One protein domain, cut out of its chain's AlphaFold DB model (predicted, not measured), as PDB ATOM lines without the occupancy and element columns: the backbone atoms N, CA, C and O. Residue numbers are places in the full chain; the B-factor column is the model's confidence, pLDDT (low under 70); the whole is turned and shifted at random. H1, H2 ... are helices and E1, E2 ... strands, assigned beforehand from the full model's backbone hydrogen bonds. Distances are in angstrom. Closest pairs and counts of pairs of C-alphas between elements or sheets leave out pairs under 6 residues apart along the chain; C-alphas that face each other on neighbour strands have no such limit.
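This is residues 3 to 100 of the 246 residues of an uncharacterized protein of marine sediment metagenome (UniProt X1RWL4). An elongated model in which a small three-stranded antiparallel sheet, E1, E3 and E2, has H2 packed on one face and H1 at its border, and in which the separate hairpin E4 and E5 lies at the far end of the long axis. H3 and a long stretch with no named element, residues 67 to 86, link the two parts. The printed part has 98 residues, with three named helices and five named strands in the order E1, H1, H2, E2, E3, H3, E4, E5. The class is mixed, helices and strands, though under half of the residues, 43 of 98, are in named elements. The whole is only just compact, close to loose, with a radius of gyration of the C-alphas of 14.9 A, and it spans 49 by 28 by 28 A.

The largest sheet runs E1, residues 10 to 12, then E3, residues 56 to 60, then E2, residues 47 to 51; E1 and E2 are its edge strands and E3 is its inner strand. E3 and E2 form a hairpin with an angle of 155 degrees between their directions, and N 48 and O 59 are within hydrogen-bond range at 2.8 A, as are N 50 and O 57 at 2.9 A. E1 and E3 are antiparallel at 150 degrees, with N 58 and O 11 at 2.9 A and N 11 and O 58 at 3.2 A. H2, residues 34 to 43, is on this sheet at a height over the sheet of 7.4 A, and with it makes two layers, a helix on one face of a sheet. H2 stands up from the sheet, its line rising 43 degrees out of the local plane, and it is only just over E2, with 3 of its 10 C-alphas falling on that strand. The closest C-alphas of H2 and E2 are those of Ala 42 and Lys 48, 5.6 A apart. H2 and E3 are near each other, with 5 pairs of C-alphas within 10 A. H1, residues 15 to 22, only grazes the sheet, with its residues 15 to 21. H1 touches H2, the closest C-alphas being those of Pro 15 and Ile 34 at 5.5 A, and their lines are only just about perpendicular at 71 degrees. E1, H1, H2 and E2 make a split strand-helix-strand unit, two strands running the same way with E3 between them, and its crossover is right-handed. H3, residues 63 to 66, is not on the sheet and touches no helix. E4, residues 87 to 90, and E5, residues 96 to 99, form a second hairpin at 170 degrees, with N 87 and O 99 at 2.9 A and N 97 and O 89 at 2.9 A. E4 and E5 are apart from E1, E2 and E3. Every O i to N i+4 pair is within hydrogen-bond range in H1 and H2; H3 is too short for such a pair.

E3 is 13.6 A from first to last C-alpha, and E2 is 13.3 A. E1 begins at C-alpha 10, (49.737, 54.530, 82.570). H2, the longest helix, measures 14.1 A and begins at C-alpha 34, (55.722, 70.038, 83.216); H1 measures 10.2 A. E4 and E5 measure 9.9 A each, and E5 ends at C-alpha 99, (42.062, 39.136, 78.920).

The C-alphas of His 28 and Lys 94 are the two farthest apart, at 49.7 A. The printed part has no cut. The links H1 to H2, of 11 residues, and H3 to E4, of 20 residues, are long; the others are tight. The mean pLDDT of the printed part is 94.2, and no printed residue is under 70.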
ATOM      1  N   ALA A   3      59.782  54.286  83.005       91.00
ATOM      2  CA  ALA A   3      60.098  53.417  84.140       91.00
ATOM      3  C   ALA A   3      59.123  53.518  85.334       91.00
ATOM      4  O   ALA A   3      59.171  52.661  86.209       91.00
ATOM      5  N   ASN A   4      58.280  54.556  85.388       94.00
ATOM      6  CA  ASN A   4      57.294  54.754  86.457       94.00
ATOM      7  C   ASN A   4      55.857  54.487  85.996       94.00
ATOM      8  O   ASN A   4      54.928  54.715  86.766       94.00
ATOM      9  N   ALA A   5      55.663  54.074  84.743       95.62
ATOM     10  CA  ALA A   5      54.350  53.673  84.272       95.62
ATOM     11  C   ALA A   5      53.991  52.289  84.825       95.62
ATOM     12  O   ALA A   5      54.866  51.458  85.076       95.62
ATOM     13  N   ASP A   6      52.699  52.054  85.024       95.94
ATOM     14  CA  ASP A   6      52.189  50.739  85.385       95.94
ATOM     15  C   ASP A   6      52.258  49.749  84.213       95.94
ATOM     16  O   ASP A   6      52.674  50.077  83.101       95.94
ATOM     17  N   ASP A   7      51.815  48.514  84.448       96.69
ATOM     18  CA  ASP A   7      51.893  47.444  83.455       96.69
ATOM     19  C   ASP A   7      51.075  47.710  82.171       96.69
ATOM     20  O   ASP A   7      51.307  47.046  81.157       96.69
ATOM     21  N   GLN A   8      50.144  48.673  82.185       97.00
ATOM     22  CA  GLN A   8      49.371  49.115  81.016       97.00
ATOM     23  C   GLN A   8      49.948  50.385  80.362       97.00
ATOM     24  O   GLN A   8      49.365  50.905  79.404       97.00
ATOM     25  N   GLY A   9      51.077  50.896  80.858       96.62
ATOM     26  CA  GLY A   9      51.723  52.100  80.347       96.62
ATOM     27  C   GLY A   9      51.060  53.387  80.820       96.62
ATOM     28  O   GLY A   9      51.111  54.390  80.103       96.62
ATOM     29  N   ARG A  10      50.412  53.363  81.993       96.62
ATOM     30  CA  ARG A  10      49.737  54.530  82.570       96.62
ATOM     31  C   ARG A  10      50.454  55.083  83.780       96.62
ATOM     32  O   ARG A  10      51.096  54.357  84.532       96.62
ATOM     33  N   LEU A  11      50.319  56.388  83.963       95.88
ATOM     34  CA  LEU A  11      50.892  57.119  85.083       95.88
ATOM     35  C   LEU A  11      50.038  58.363  85.404       95.88
ATOM     36  O   LEU A  11      49.259  58.799  84.545       95.88
ATOM     37  N   PRO A  12      50.152  58.927  86.619       95.38
ATOM     38  CA  PRO A  12      49.439  60.145  86.999       95.38
ATOM     39  C   PRO A  12      49.846  61.314  86.100       95.38
ATOM     40  O   PRO A  12      51.010  61.443  85.739       95.38
ATOM     41  N   GLY A  13      48.890  62.167  85.734       94.56
ATOM     42  CA  GLY A  13      49.134  63.377  84.944       94.56
ATOM     43  C   GLY A  13      49.466  64.612  85.778       94.56
ATOM     44  O   GLY A  13      49.732  65.665  85.207       94.56
ATOM     45  N   ASP A  14      49.458  64.496  87.109       95.06
ATOM     46  CA  ASP A  14      49.726  65.621  88.001       95.06
ATOM     47  C   ASP A  14      51.159  66.166  87.799       95.06
ATOM     48  O   ASP A  14      52.128  65.397  87.853       95.06
ATOM     49  N   PRO A  15      51.332  67.484  87.573       95.31
ATOM     50  CA  PRO A  15      52.643  68.079  87.334       95.31
ATOM     51  C   PRO A  15      53.668  67.846  88.448       95.31
ATOM     52  O   PRO A  15      54.863  67.723  88.170       95.31
ATOM     53  N   GLU A  16      53.237  67.803  89.708       94.62
ATOM     54  CA  GLU A  16      54.121  67.588  90.852       94.62
ATOM     55  C   GLU A  16      54.582  66.128  90.914       94.62
ATOM     56  O   GLU A  16      55.783  65.863  91.040       94.62
ATOM     57  N   GLU A  17      53.661  65.186  90.704       94.50
ATOM     58  CA  GLU A  17      53.984  63.759  90.623       94.50
ATOM     59  C   GLU A  17      54.899  63.447  89.430       94.50
ATOM     60  O   GLU A  17      55.896  62.737  89.578       94.50
ATOM     61  N   ILE A  18      54.638  64.032  88.257       95.38
ATOM     62  CA  ILE A  18      55.484  63.852  87.070       95.38
ATOM     63  C   ILE A  18      56.865  64.467  87.260       95.38
ATOM     64  O   ILE A  18      57.865  63.843  86.889       95.38
ATOM     65  N   LYS A  19      56.960  65.655  87.869       94.94
ATOM     66  CA  LYS A  19      58.252  66.259  88.208       94.94
ATOM     67  C   LYS A  19      59.073  65.315  89.085       94.94
ATOM     68  O   LYS A  19      60.247  65.085  88.788       94.94
ATOM     69  N   TYR A  20      58.456  64.749  90.118       94.12
ATOM     70  CA  TYR A  20      59.117  63.816  91.024       94.12
ATOM     71  C   TYR A  20      59.498  62.498  90.333       94.12
ATOM     72  O   TYR A  20      60.616  62.013  90.489       94.12
ATOM     73  N   ALA A  21      58.607  61.940  89.515       92.44
ATOM     74  CA  ALA A  21      58.819  60.654  88.862       92.44
ATOM     75  C   ALA A  21      59.838  60.724  87.709       92.44
ATOM     76  O   ALA A  21      60.661  59.823  87.539       92.44
ATOM     77  N   ALA A  22      59.777  61.760  86.870       92.31
ATOM     78  CA  ALA A  22      60.566  61.842  85.640       92.31
ATOM     79  C   ALA A  22      61.829  62.701  85.772       92.31
ATOM     80  O   ALA A  22      62.829  62.387  85.127       92.31
ATOM     81  N   CYS A  23      61.799  63.749  86.597       92.56
ATOM     82  CA  CYS A  23      62.856  64.758  86.664       92.56
ATOM     83  C   CYS A  23      63.274  65.111  88.112       92.56
ATOM     84  O   CYS A  23      63.441  66.301  88.391       92.56
ATOM     85  N   PRO A  24      63.475  64.153  89.044       91.50
ATOM     86  CA  PRO A  24      63.618  64.452  90.476       91.50
ATOM     87  C   PRO A  24      64.808  65.362  90.818       91.50
ATOM     88  O   PRO A  24      64.681  66.233  91.667       91.50
ATOM     89  N   ASN A  25      65.941  65.206  90.124       92.38
ATOM     90  CA  ASN A  25      67.204  65.893  90.441       92.38
ATOM     91  C   ASN A  25      67.560  67.011  89.444       92.38
ATOM     92  O   ASN A  25      68.735  67.307  89.237       92.38
ATOM     93  N   ILE A  26      66.569  67.565  88.742       92.00
ATOM     94  CA  ILE A  26      66.788  68.596  87.715       92.00
ATOM     95  C   ILE A  26      66.222  69.931  88.200       92.00
ATOM     96  O   ILE A  26      65.070  70.249  87.919       92.00
ATOM     97  N   ASP A  27      67.013  70.707  88.936       92.12
ATOM     98  CA  ASP A  27      66.536  71.898  89.664       92.12
ATOM     99  C   ASP A  27      65.924  72.988  88.773       92.12
ATOM    100  O   ASP A  27      65.003  73.684  89.189       92.12
ATOM    101  N   HIS A  28      66.399  73.126  87.532       93.38
ATOM    102  CA  HIS A  28      65.900  74.142  86.600       93.38
ATOM    103  C   HIS A  28      64.546  73.790  85.966       93.38
ATOM    104  O   HIS A  28      63.922  74.664  85.377       93.38
ATOM    105  N   ILE A  29      64.098  72.533  86.066       93.06
ATOM    106  CA  ILE A  29      62.756  72.126  85.637       93.06
ATOM    107  C   ILE A  29      61.852  72.201  86.856       93.06
ATOM    108  O   ILE A  29      61.992  71.409  87.788       93.06
ATOM    109  N   THR A  30      60.897  73.114  86.847       95.00
ATOM    110  CA  THR A  30      59.905  73.264  87.909       95.00
ATOM    111  C   THR A  30      58.611  72.533  87.553       95.00
ATOM    112  O   THR A  30      58.389  72.139  86.409       95.00
ATOM    113  N   LYS A  31      57.705  72.370  88.526       94.38
ATOM    114  CA  LYS A  31      56.365  71.818  88.255       94.38
ATOM    115  C   LYS A  31      55.545  72.660  87.268       94.38
ATOM    116  O   LYS A  31      54.654  72.127  86.622       94.38
ATOM    117  N   ALA A  32      55.862  73.949  87.119       95.19
ATOM    118  CA  ALA A  32      55.208  74.829  86.153       95.19
ATOM    119  C   ALA A  32      55.623  74.535  84.699       95.19
ATOM    120  O   ALA A  32      54.873  74.852  83.780       95.19
ATOM    121  N   ASP A  33      56.781  73.902  84.488       95.94
ATOM    122  CA  ASP A  33      57.283  73.555  83.153       95.94
ATOM    123  C   ASP A  33      56.688  72.239  82.632       95.94
ATOM    124  O   ASP A  33      56.628  72.004  81.424       95.94
ATOM    125  N   ILE A  34      56.217  71.378  83.540       96.06
ATOM    126  CA  ILE A  34      55.722  70.038  83.216       96.06
ATOM    127  C   ILE A  34      54.540  70.051  82.237       96.06
ATOM    128  O   ILE A  34      54.612  69.293  81.273       96.06
ATOM    129  N   PRO A  35      53.495  70.894  82.384       96.31
ATOM    130  CA  PRO A  35      52.387  70.912  81.428       96.31
ATOM    131  C   PRO A  35      52.847  71.157  79.988       96.31
ATOM    132  O   PRO A  35      52.403  70.470  79.072       96.31
ATOM    133  N   LYS A  36      53.803  72.074  79.791       96.81
ATOM    134  CA  LYS A  36      54.367  72.367  78.470       96.81
ATOM    135  C   LYS A  36      55.169  71.186  77.918       96.81
ATOM    136  O   LYS A  36      55.047  70.856  76.744       96.81
ATOM    137  N   LEU A  37      55.958  70.519  78.762       95.81
ATOM    138  CA  LEU A  37      56.693  69.314  78.365       95.81
ATOM    139  C   LEU A  37      55.741  68.172  77.980       95.81
ATOM    140  O   LEU A  37      55.982  67.475  76.998       95.81
ATOM    141  N   LEU A  38      54.644  67.990  78.720       96.25
ATOM    142  CA  LEU A  38      53.621  66.997  78.393       96.25
ATOM    143  C   LEU A  38      52.907  67.328  77.079       96.25
ATOM    144  O   LEU A  38      52.666  66.422  76.284       96.25
ATOM    145  N   GLU A  39      52.621  68.604  76.814       96.81
ATOM    146  CA  GLU A  39      52.070  69.059  75.533       96.81
ATOM    147  C   GLU A  39      53.026  68.760  74.369       96.81
ATOM    148  O   GLU A  39      52.601  68.241  73.339       96.81
ATOM    149  N   GLU A  40      54.328  69.012  74.539       97.06
ATOM    150  CA  GLU A  40      55.344  68.671  73.539       97.06
ATOM    151  C   GLU A  40      55.407  67.157  73.286       97.06
ATOM    152  O   GLU A  40      55.448  66.732  72.131       97.06
ATOM    153  N   LEU A  41      55.360  66.325  74.329       96.56
ATOM    154  CA  LEU A  41      55.338  64.865  74.179       96.56
ATOM    155  C   LEU A  41      54.054  64.372  73.497       96.56
ATOM    156  O   LEU A  41      54.117  63.489  72.641       96.56
ATOM    157  N   ALA A  42      52.904  64.951  73.845       96.62
ATOM    158  CA  ALA A  42      51.621  64.613  73.237       96.62
ATOM    159  C   ALA A  42      51.566  65.020  71.759       96.62
ATOM    160  O   ALA A  42      51.101  64.255  70.923       96.62
ATOM    161  N   LYS A  43      52.115  66.190  71.414       97.44
ATOM    162  CA  LYS A  43      52.221  66.676  70.031       97.44
ATOM    163  C   LYS A  43      53.089  65.780  69.141       97.44
ATOM    164  O   LYS A  43      52.926  65.799  67.925       97.44
ATOM    165  N   ASN A  44      54.023  65.039  69.733       97.00
ATOM    166  CA  ASN A  44      54.883  64.086  69.033       97.00
ATOM    167  C   ASN A  44      54.334  62.646  69.061       97.00
ATOM    168  O   ASN A  44      55.086  61.721  68.768       97.00
ATOM    169  N   ASP A  45      53.067  62.445  69.443       96.19
ATOM    170  CA  ASP A  45      52.413  61.130  69.511       96.19
ATOM    171  C   ASP A  45      53.160  60.108  70.393       96.19
ATOM    172  O   ASP A  45      53.085  58.897  70.184       96.19
ATOM    173  N   LEU A  46      53.881  60.581  71.416       96.12
ATOM    174  CA  LEU A  46      54.557  59.706  72.383       96.12
ATOM    175  C   LEU A  46      53.626  59.321  73.534       96.12
ATOM    176  O   LEU A  46      53.690  58.213  74.074       96.12
ATOM    177  N   ILE A  47      52.751  60.249  73.916       97.38
ATOM    178  CA  ILE A  47      51.789  60.072  74.996       97.38
ATOM    179  C   ILE A  47      50.426  60.650  74.634       97.38
ATOM    180  O   ILE A  47      50.307  61.539  73.800       97.38
ATOM    181  N   LYS A  48      49.398  60.201  75.347       96.94
ATOM    182  CA  LYS A  48      48.073  60.816  75.383       96.94
ATOM    183  C   LYS A  48      47.762  61.225  76.815       96.94
ATOM    184  O   LYS A  48      47.669  60.369  77.692       96.94
ATOM    185  N   VAL A  49      47.597  62.523  77.044       96.75
ATOM    186  CA  VAL A  49      47.084  63.064  78.311       96.75
ATOM    187  C   VAL A  49      45.557  63.045  78.244       96.75
ATOM    188  O   VAL A  49      44.978  63.458  77.239       96.75
ATOM    189  N   TYR A  50      44.894  62.518  79.270       96.38
ATOM    190  CA  TYR A  50      43.436  62.422  79.318       96.38
ATOM    191  C   TYR A  50      42.906  62.616  80.737       96.38
ATOM    192  O   TYR A  50      43.576  62.336  81.732       96.38
ATOM    193  N   ASN A  51      41.665  63.088  80.819       95.12
ATOM    194  CA  ASN A  51      40.980  63.297  82.085       95.12
ATOM    195  C   ASN A  51      40.291  62.015  82.544       95.12
ATOM    196  O   ASN A  51      39.558  61.379  81.784       95.12
ATOM    197  N   THR A  52      40.490  61.670  83.812       91.56
ATOM    198  CA  THR A  52      39.696  60.654  84.506       91.56
ATOM    199  C   THR A  52      38.722  61.335  85.468       91.56
ATOM    200  O   THR A  52      38.732  62.550  85.642       91.56
ATOM    201  N   TYR A  53      37.879  60.554  86.137       88.19
ATOM    202  CA  TYR A  53      36.957  61.069  87.152       88.19
ATOM    203  C   TYR A  53      37.655  61.649  88.400       88.19
ATOM    204  O   TYR A  53      37.020  62.381  89.155       88.19
ATOM    205  N   LYS A  54      38.923  61.288  88.649       83.75
ATOM    206  CA  LYS A  54      39.686  61.680  89.848       83.75
ATOM    207  C   LYS A  54      40.835  62.629  89.544       83.75
ATOM    208  O   LYS A  54      41.029  63.584  90.285       83.75
ATOM    209  N   THR A  55      41.608  62.334  88.506       89.50
ATOM    210  CA  THR A  55      42.845  63.053  88.174       89.50
ATOM    211  C   THR A  55      43.096  63.049  86.670       89.50
ATOM    212  O   THR A  55      42.533  62.231  85.933       89.50
ATOM    213  N   GLU A  56      43.993  63.914  86.209       94.81
ATOM    214  CA  GLU A  56      44.636  63.726  84.911       94.81
ATOM    215  C   GLU A  56      45.488  62.453  84.939       94.81
ATOM    216  O   GLU A  56      46.071  62.084  85.965       94.81
ATOM    217  N   ALA A  57      45.522  61.756  83.811       96.38
ATOM    218  CA  ALA A  57      46.322  60.565  83.607       96.38
ATOM    219  C   ALA A  57      47.003  60.631  82.242       96.38
ATOM    220  O   ALA A  57      46.562  61.323  81.321       96.38
ATOM    221  N   ILE A  58      48.095  59.891  82.118       97.50
ATOM    222  CA  ILE A  58      48.884  59.802  80.898       97.50
ATOM    223  C   ILE A  58      48.882  58.349  80.439       97.50
ATOM    224  O   ILE A  58      49.052  57.440  81.247       97.50
ATOM    225  N   GLN A  59      48.686  58.136  79.140       97.69
ATOM    226  CA  GLN A  59      48.875  56.856  78.463       97.69
ATOM    227  C   GLN A  59      50.082  56.965  77.536       97.69
ATOM    228  O   GLN A  59      50.117  57.833  76.669       97.69
ATOM    229  N   ILE A  60      51.043  56.062  77.683       97.12
ATOM    230  CA  ILE A  60      52.147  55.895  76.735       97.12
ATOM    231  C   ILE A  60      51.628  55.116  75.520       97.12
ATOM    232  O   ILE A  60      51.056  54.035  75.689       97.12
ATOM    233  N   LEU A  61      51.794  55.667  74.313       96.31
ATOM    234  CA  LEU A  61      51.155  55.141  73.098       96.31
ATOM    235  C   LEU A  61      51.874  53.919  72.506       96.31
ATOM    236  O   LEU A  61      51.222  53.019  71.988       96.31
ATOM    237  N   ASP A  62      53.194  53.835  72.650       94.12
ATOM    238  CA  ASP A  62      54.028  52.741  72.132       94.12
ATOM    239  C   ASP A  62      54.327  51.648  73.177       94.12
ATOM    240  O   ASP A  62      55.141  50.747  72.948       94.12
ATOM    241  N   TRP A  63      53.655  51.693  74.336       95.06
ATOM    242  CA  TRP A  63      53.974  50.865  75.504       95.06
ATOM    243  C   TRP A  63      54.084  49.371  75.176       95.06
ATOM    244  O   TRP A  63      55.083  48.717  75.486       95.06
ATOM    245  N   TRP A  64      53.066  48.828  74.506       92.81
ATOM    246  CA  TRP A  64      52.997  47.407  74.170       92.81
ATOM    247  C   TRP A  64      53.969  46.998  73.063       92.81
ATOM    248  O   TRP A  64      54.381  45.837  73.011       92.81
ATOM    249  N   GLU A  65      54.376  47.935  72.209       90.88
ATOM    250  CA  GLU A  65      55.337  47.682  71.138       90.88
ATOM    251  C   GLU A  65      56.758  47.556  71.693       90.88
ATOM    252  O   GLU A  65      57.489  46.634  71.303       90.88
ATOM    253  N   VAL A  66      57.103  48.434  72.644       90.81
ATOM    254  CA  VAL A  66      58.442  48.568  73.232       90.81
ATOM    255  C   VAL A  66      58.659  47.627  74.420       90.81
ATOM    256  O   VAL A  66      59.655  46.903  74.445       90.81
ATOM    257  N   HIS A  67      57.757  47.604  75.411       88.88
ATOM    258  CA  HIS A  67      58.025  46.925  76.687       88.88
ATOM    259  C   HIS A  67      57.679  45.432  76.711       88.88
ATOM    260  O   HIS A  67      58.320  44.688  77.455       88.88
ATOM    261  N   ARG A  68      56.697  44.986  75.912       89.44
ATOM    262  CA  ARG A  68      56.262  43.575  75.763       89.44
ATOM    263  C   ARG A  68      56.346  42.742  77.060       89.44
ATOM    264  O   ARG A  68      57.038  41.714  77.088       89.44
ATOM    265  N   PRO A  69      55.684  43.160  78.152       90.38
ATOM    266  CA  PRO A  69      55.820  42.476  79.426       90.38
ATOM    267  C   PRO A  69      55.191  41.074  79.368       90.38
ATOM    268  O   PRO A  69      54.186  40.840  78.701       90.38
ATOM    269  N   GLN A  70      55.781  40.106  80.078       92.31
ATOM    270  CA  GLN A  70      55.250  38.732  80.148       92.31
ATOM    271  C   GLN A  70      54.001  38.629  81.041       92.31
ATOM    272  O   GLN A  70      53.208  37.694  80.890       92.31
ATOM    273  N   TRP A  71      53.866  39.566  81.979       94.81
ATOM    274  CA  TRP A  71      52.769  39.709  82.928       94.81
ATOM    275  C   TRP A  71      52.347  41.171  82.947       94.81
ATOM    276  O   TRP A  71      53.211  42.037  82.894       94.81
ATOM    277  N   ALA A  72      51.049  41.420  83.045       96.81
ATOM    278  CA  ALA A  72      50.512  42.751  83.203       96.81
ATOM    279  C   ALA A  72      49.281  42.742  84.106       96.81
ATOM    280  O   ALA A  72      48.281  42.063  83.828       96.81
ATOM    281  N   TRP A  73      49.383  43.487  85.196       96.50
ATOM    282  CA  TRP A  73      48.295  43.767  86.115       96.50
ATOM    283  C   TRP A  73      47.344  44.825  85.542       96.50
ATOM    284  O   TRP A  73      47.736  45.617  84.678       96.50
ATOM    285  N   PRO A  74      46.075  44.830  85.994       96.44
ATOM    286  CA  PRO A  74      45.153  45.906  85.673       96.44
ATOM    287  C   PRO A  74      45.698  47.238  86.187       96.44
ATOM    288  O   PRO A  74      46.223  47.318  87.300       96.44
ATOM    289  N   SER A  75      45.542  48.275  85.371       95.75
ATOM    290  CA  SER A  75      45.889  49.634  85.766       95.75
ATOM    291  C   SER A  75      44.948  50.153  86.853       95.75
ATOM    292  O   SER A  75      43.776  49.776  86.927       95.75
ATOM    293  N   GLN A  76      45.453  51.071  87.676       93.88
ATOM    294  CA  GLN A  76      44.624  51.865  88.588       93.88
ATOM    295  C   GLN A  76      43.906  53.022  87.870       93.88
ATOM    296  O   GLN A  76      42.950  53.583  88.410       93.88
ATOM    297  N   TYR A  77      44.343  53.360  86.655       94.50
ATOM    298  CA  TYR A  77      43.777  54.401  85.810       94.50
ATOM    299  C   TYR A  77      42.913  53.767  84.705       94.50
ATOM    300  O   TYR A  77      43.331  52.784  84.082       94.50
ATOM    301  N   PRO A  78      41.703  54.295  84.443       94.69
ATOM    302  CA  PRO A  78      40.846  53.778  83.381       94.69
ATOM    303  C   PRO A  78      41.493  53.979  82.002       94.69
ATOM    304  O   PRO A  78      42.198  54.966  81.812       94.69
ATOM    305  N   PRO A  79      41.245  53.093  81.022       95.12
ATOM    306  CA  PRO A  79      41.757  53.276  79.670       95.12
ATOM    307  C   PRO A  79      41.231  54.560  79.023       95.12
ATOM    308  O   PRO A  79      40.048  54.881  79.185       95.12
ATOM    309  N   PRO A  80      42.066  55.284  78.253       95.44
ATOM    310  CA  PRO A  80      41.567  56.356  77.408       95.44
ATOM    311  C   PRO A  80      40.677  55.791  76.296       95.44
ATOM    312  O   PRO A  80      40.748  54.614  75.941       95.44
ATOM    313  N   GLU A  81      39.859  56.653  75.698       92.62
ATOM    314  CA  GLU A  81      38.976  56.258  74.602       92.62
ATOM    315  C   GLU A  81      39.753  55.587  73.458       92.62
ATOM    316  O   GLU A  81      40.782  56.106  73.005       92.62
ATOM    317  N   GLY A  82      39.243  54.429  73.020       91.81
ATOM    318  CA  GLY A  82      39.831  53.593  71.972       91.81
ATOM    319  C   GLY A  82      40.961  52.667  72.433       91.81
ATOM    320  O   GLY A  82      41.481  51.915  71.613       91.81
ATOM    321  N   TRP A  83      41.349  52.693  73.711       94.00
ATOM    322  CA  TRP A  83      42.430  51.859  74.235       94.00
ATOM    323  C   TRP A  83      41.914  50.558  74.848       94.00
ATOM    324  O   TRP A  83      40.914  50.553  75.567       94.00
ATOM    325  N   GLN A  84      42.625  49.458  74.596       93.81
ATOM    326  CA  GLN A  84      42.304  48.142  75.141       93.81
ATOM    327  C   GLN A  84      43.444  47.623  76.022       93.81
ATOM    328  O   GLN A  84      44.594  47.513  75.593       93.81
ATOM    329  N   ASP A  85      43.101  47.287  77.263       95.50
ATOM    330  CA  ASP A  85      44.039  46.739  78.243       95.50
ATOM    331  C   ASP A  85      44.357  45.291  77.904       95.50
ATOM    332  O   ASP A  85      43.459  44.513  77.575       95.50
ATOM    333  N   HIS A  86      45.630  44.926  78.047       95.06
ATOM    334  CA  HIS A  86      46.091  43.552  77.908       95.06
ATOM    335  C   HIS A  86      46.422  43.033  79.302       95.06
ATOM    336  O   HIS A  86      47.375  43.484  79.941       95.06
ATOM    337  N   LEU A  87      45.638  42.076  79.792       95.75
ATOM    338  CA  LEU A  87      45.766  41.563  81.149       95.75
ATOM    339  C   LEU A  87      46.363  40.167  81.137       95.75
ATOM    340  O   LEU A  87      45.851  39.253  80.486       95.75
ATOM    341  N   ARG A  88      47.419  39.991  81.927       96.19
ATOM    342  CA  ARG A  88      47.940  38.678  82.289       96.19
ATOM    343  C   ARG A  88      48.550  38.745  83.669       96.19
ATOM    344  O   ARG A  88      49.692  39.154  83.816       96.19
ATOM    345  N   TYR A  89      47.814  38.301  84.676       95.69
ATOM    346  CA  TYR A  89      48.257  38.354  86.070       95.69
ATOM    347  C   TYR A  89      47.725  37.163  86.869       95.69
ATOM    348  O   TYR A  89      46.818  36.447  86.437       95.69
ATOM    349  N   LYS A  90      48.327  36.910  88.034       94.50
ATOM    350  CA  LYS A  90      47.882  35.859  88.956       94.50
ATOM    351  C   LYS A  90      46.861  36.451  89.923       94.50
ATOM    352  O   LYS A  90      47.231  37.259  90.766       94.50
ATOM    353  N   ARG A  91      45.593  36.042  89.826       89.75
ATOM    354  CA  ARG A  91      44.531  36.472  90.761       89.75
ATOM    355  C   ARG A  91      44.567  35.684  92.081       89.75
ATOM    356  O   ARG A  91      44.026  36.130  93.083       89.75
ATOM    357  N   GLY A  92      45.265  34.548  92.102       88.50
ATOM    358  CA  GLY A  92      45.508  33.735  93.292       88.50
ATOM    359  C   GLY A  92      46.592  32.686  93.047       88.50
ATOM    360  O   GLY A  92      47.316  32.746  92.055       88.50
ATOM    361  N   ALA A  93      46.693  31.685  93.927       85.69
ATOM    362  CA  ALA A  93      47.741  30.661  93.839       85.69
ATOM    363  C   ALA A  93      47.672  29.804  92.558       85.69
ATOM    364  O   ALA A  93      48.704  29.344  92.074       85.69
ATOM    365  N   LYS A  94      46.468  29.583  92.010       90.81
ATOM    366  CA  LYS A  94      46.236  28.686  90.859       90.81
ATOM    367  C   LYS A  94      45.580  29.355  89.651       90.81
ATOM    368  O   LYS A  94      45.503  28.739  88.596       90.81
ATOM    369  N   GLU A  95      45.112  30.593  89.786       93.75
ATOM    370  CA  GLU A  95      44.350  31.275  88.737       93.75
ATOM    371  C   GLU A  95      45.212  32.325  88.037       93.75
ATOM    372  O   GLU A  95      45.708  33.268  88.662       93.75
ATOM    373  N   VAL A  96      45.367  32.162  86.723       94.25
ATOM    374  CA  VAL A  96      45.949  33.170  85.835       94.25
ATOM    375  C   VAL A  96      44.824  33.762  85.004       94.25
ATOM    376  O   VAL A  96      44.229  33.065  84.184       94.25
ATOM    377  N   VAL A  97      44.566  35.050  85.200       94.19
ATOM    378  CA  VAL A  97      43.628  35.813  84.376       94.19
ATOM    379  C   VAL A  97      44.346  36.187  83.089       94.19
ATOM    380  O   VAL A  97      45.487  36.648  83.140       94.19
ATOM    381  N   LYS A  98      43.694  35.964  81.948       95.19
ATOM    382  CA  LYS A  98      44.143  36.435  80.636       95.19
ATOM    383  C   LYS A  98      42.969  37.089  79.930       95.19
ATOM    384  O   LYS A  98      41.985  36.411  79.657       95.19
ATOM    385  N   GLU A  99      43.089  38.370  79.629       93.12
ATOM    386  CA  GLU A  99      42.062  39.136  78.920       93.12
ATOM    387  C   GLU A  99      42.741  40.022  77.885       93.12
ATOM    388  O   GLU A  99      43.750  40.656  78.193       93.12
ATOM    389  N   ASN A 100      42.249  39.977  76.644       90.62
ATOM    390  CA  ASN A 100      42.844  40.629  75.470       90.62
ATOM    391  C   ASN A 100      44.354  40.378  75.305       90.62
ATOM    392  O   ASN A 100      45.031  41.091  74.581       90.62
TER     393      ASN A 100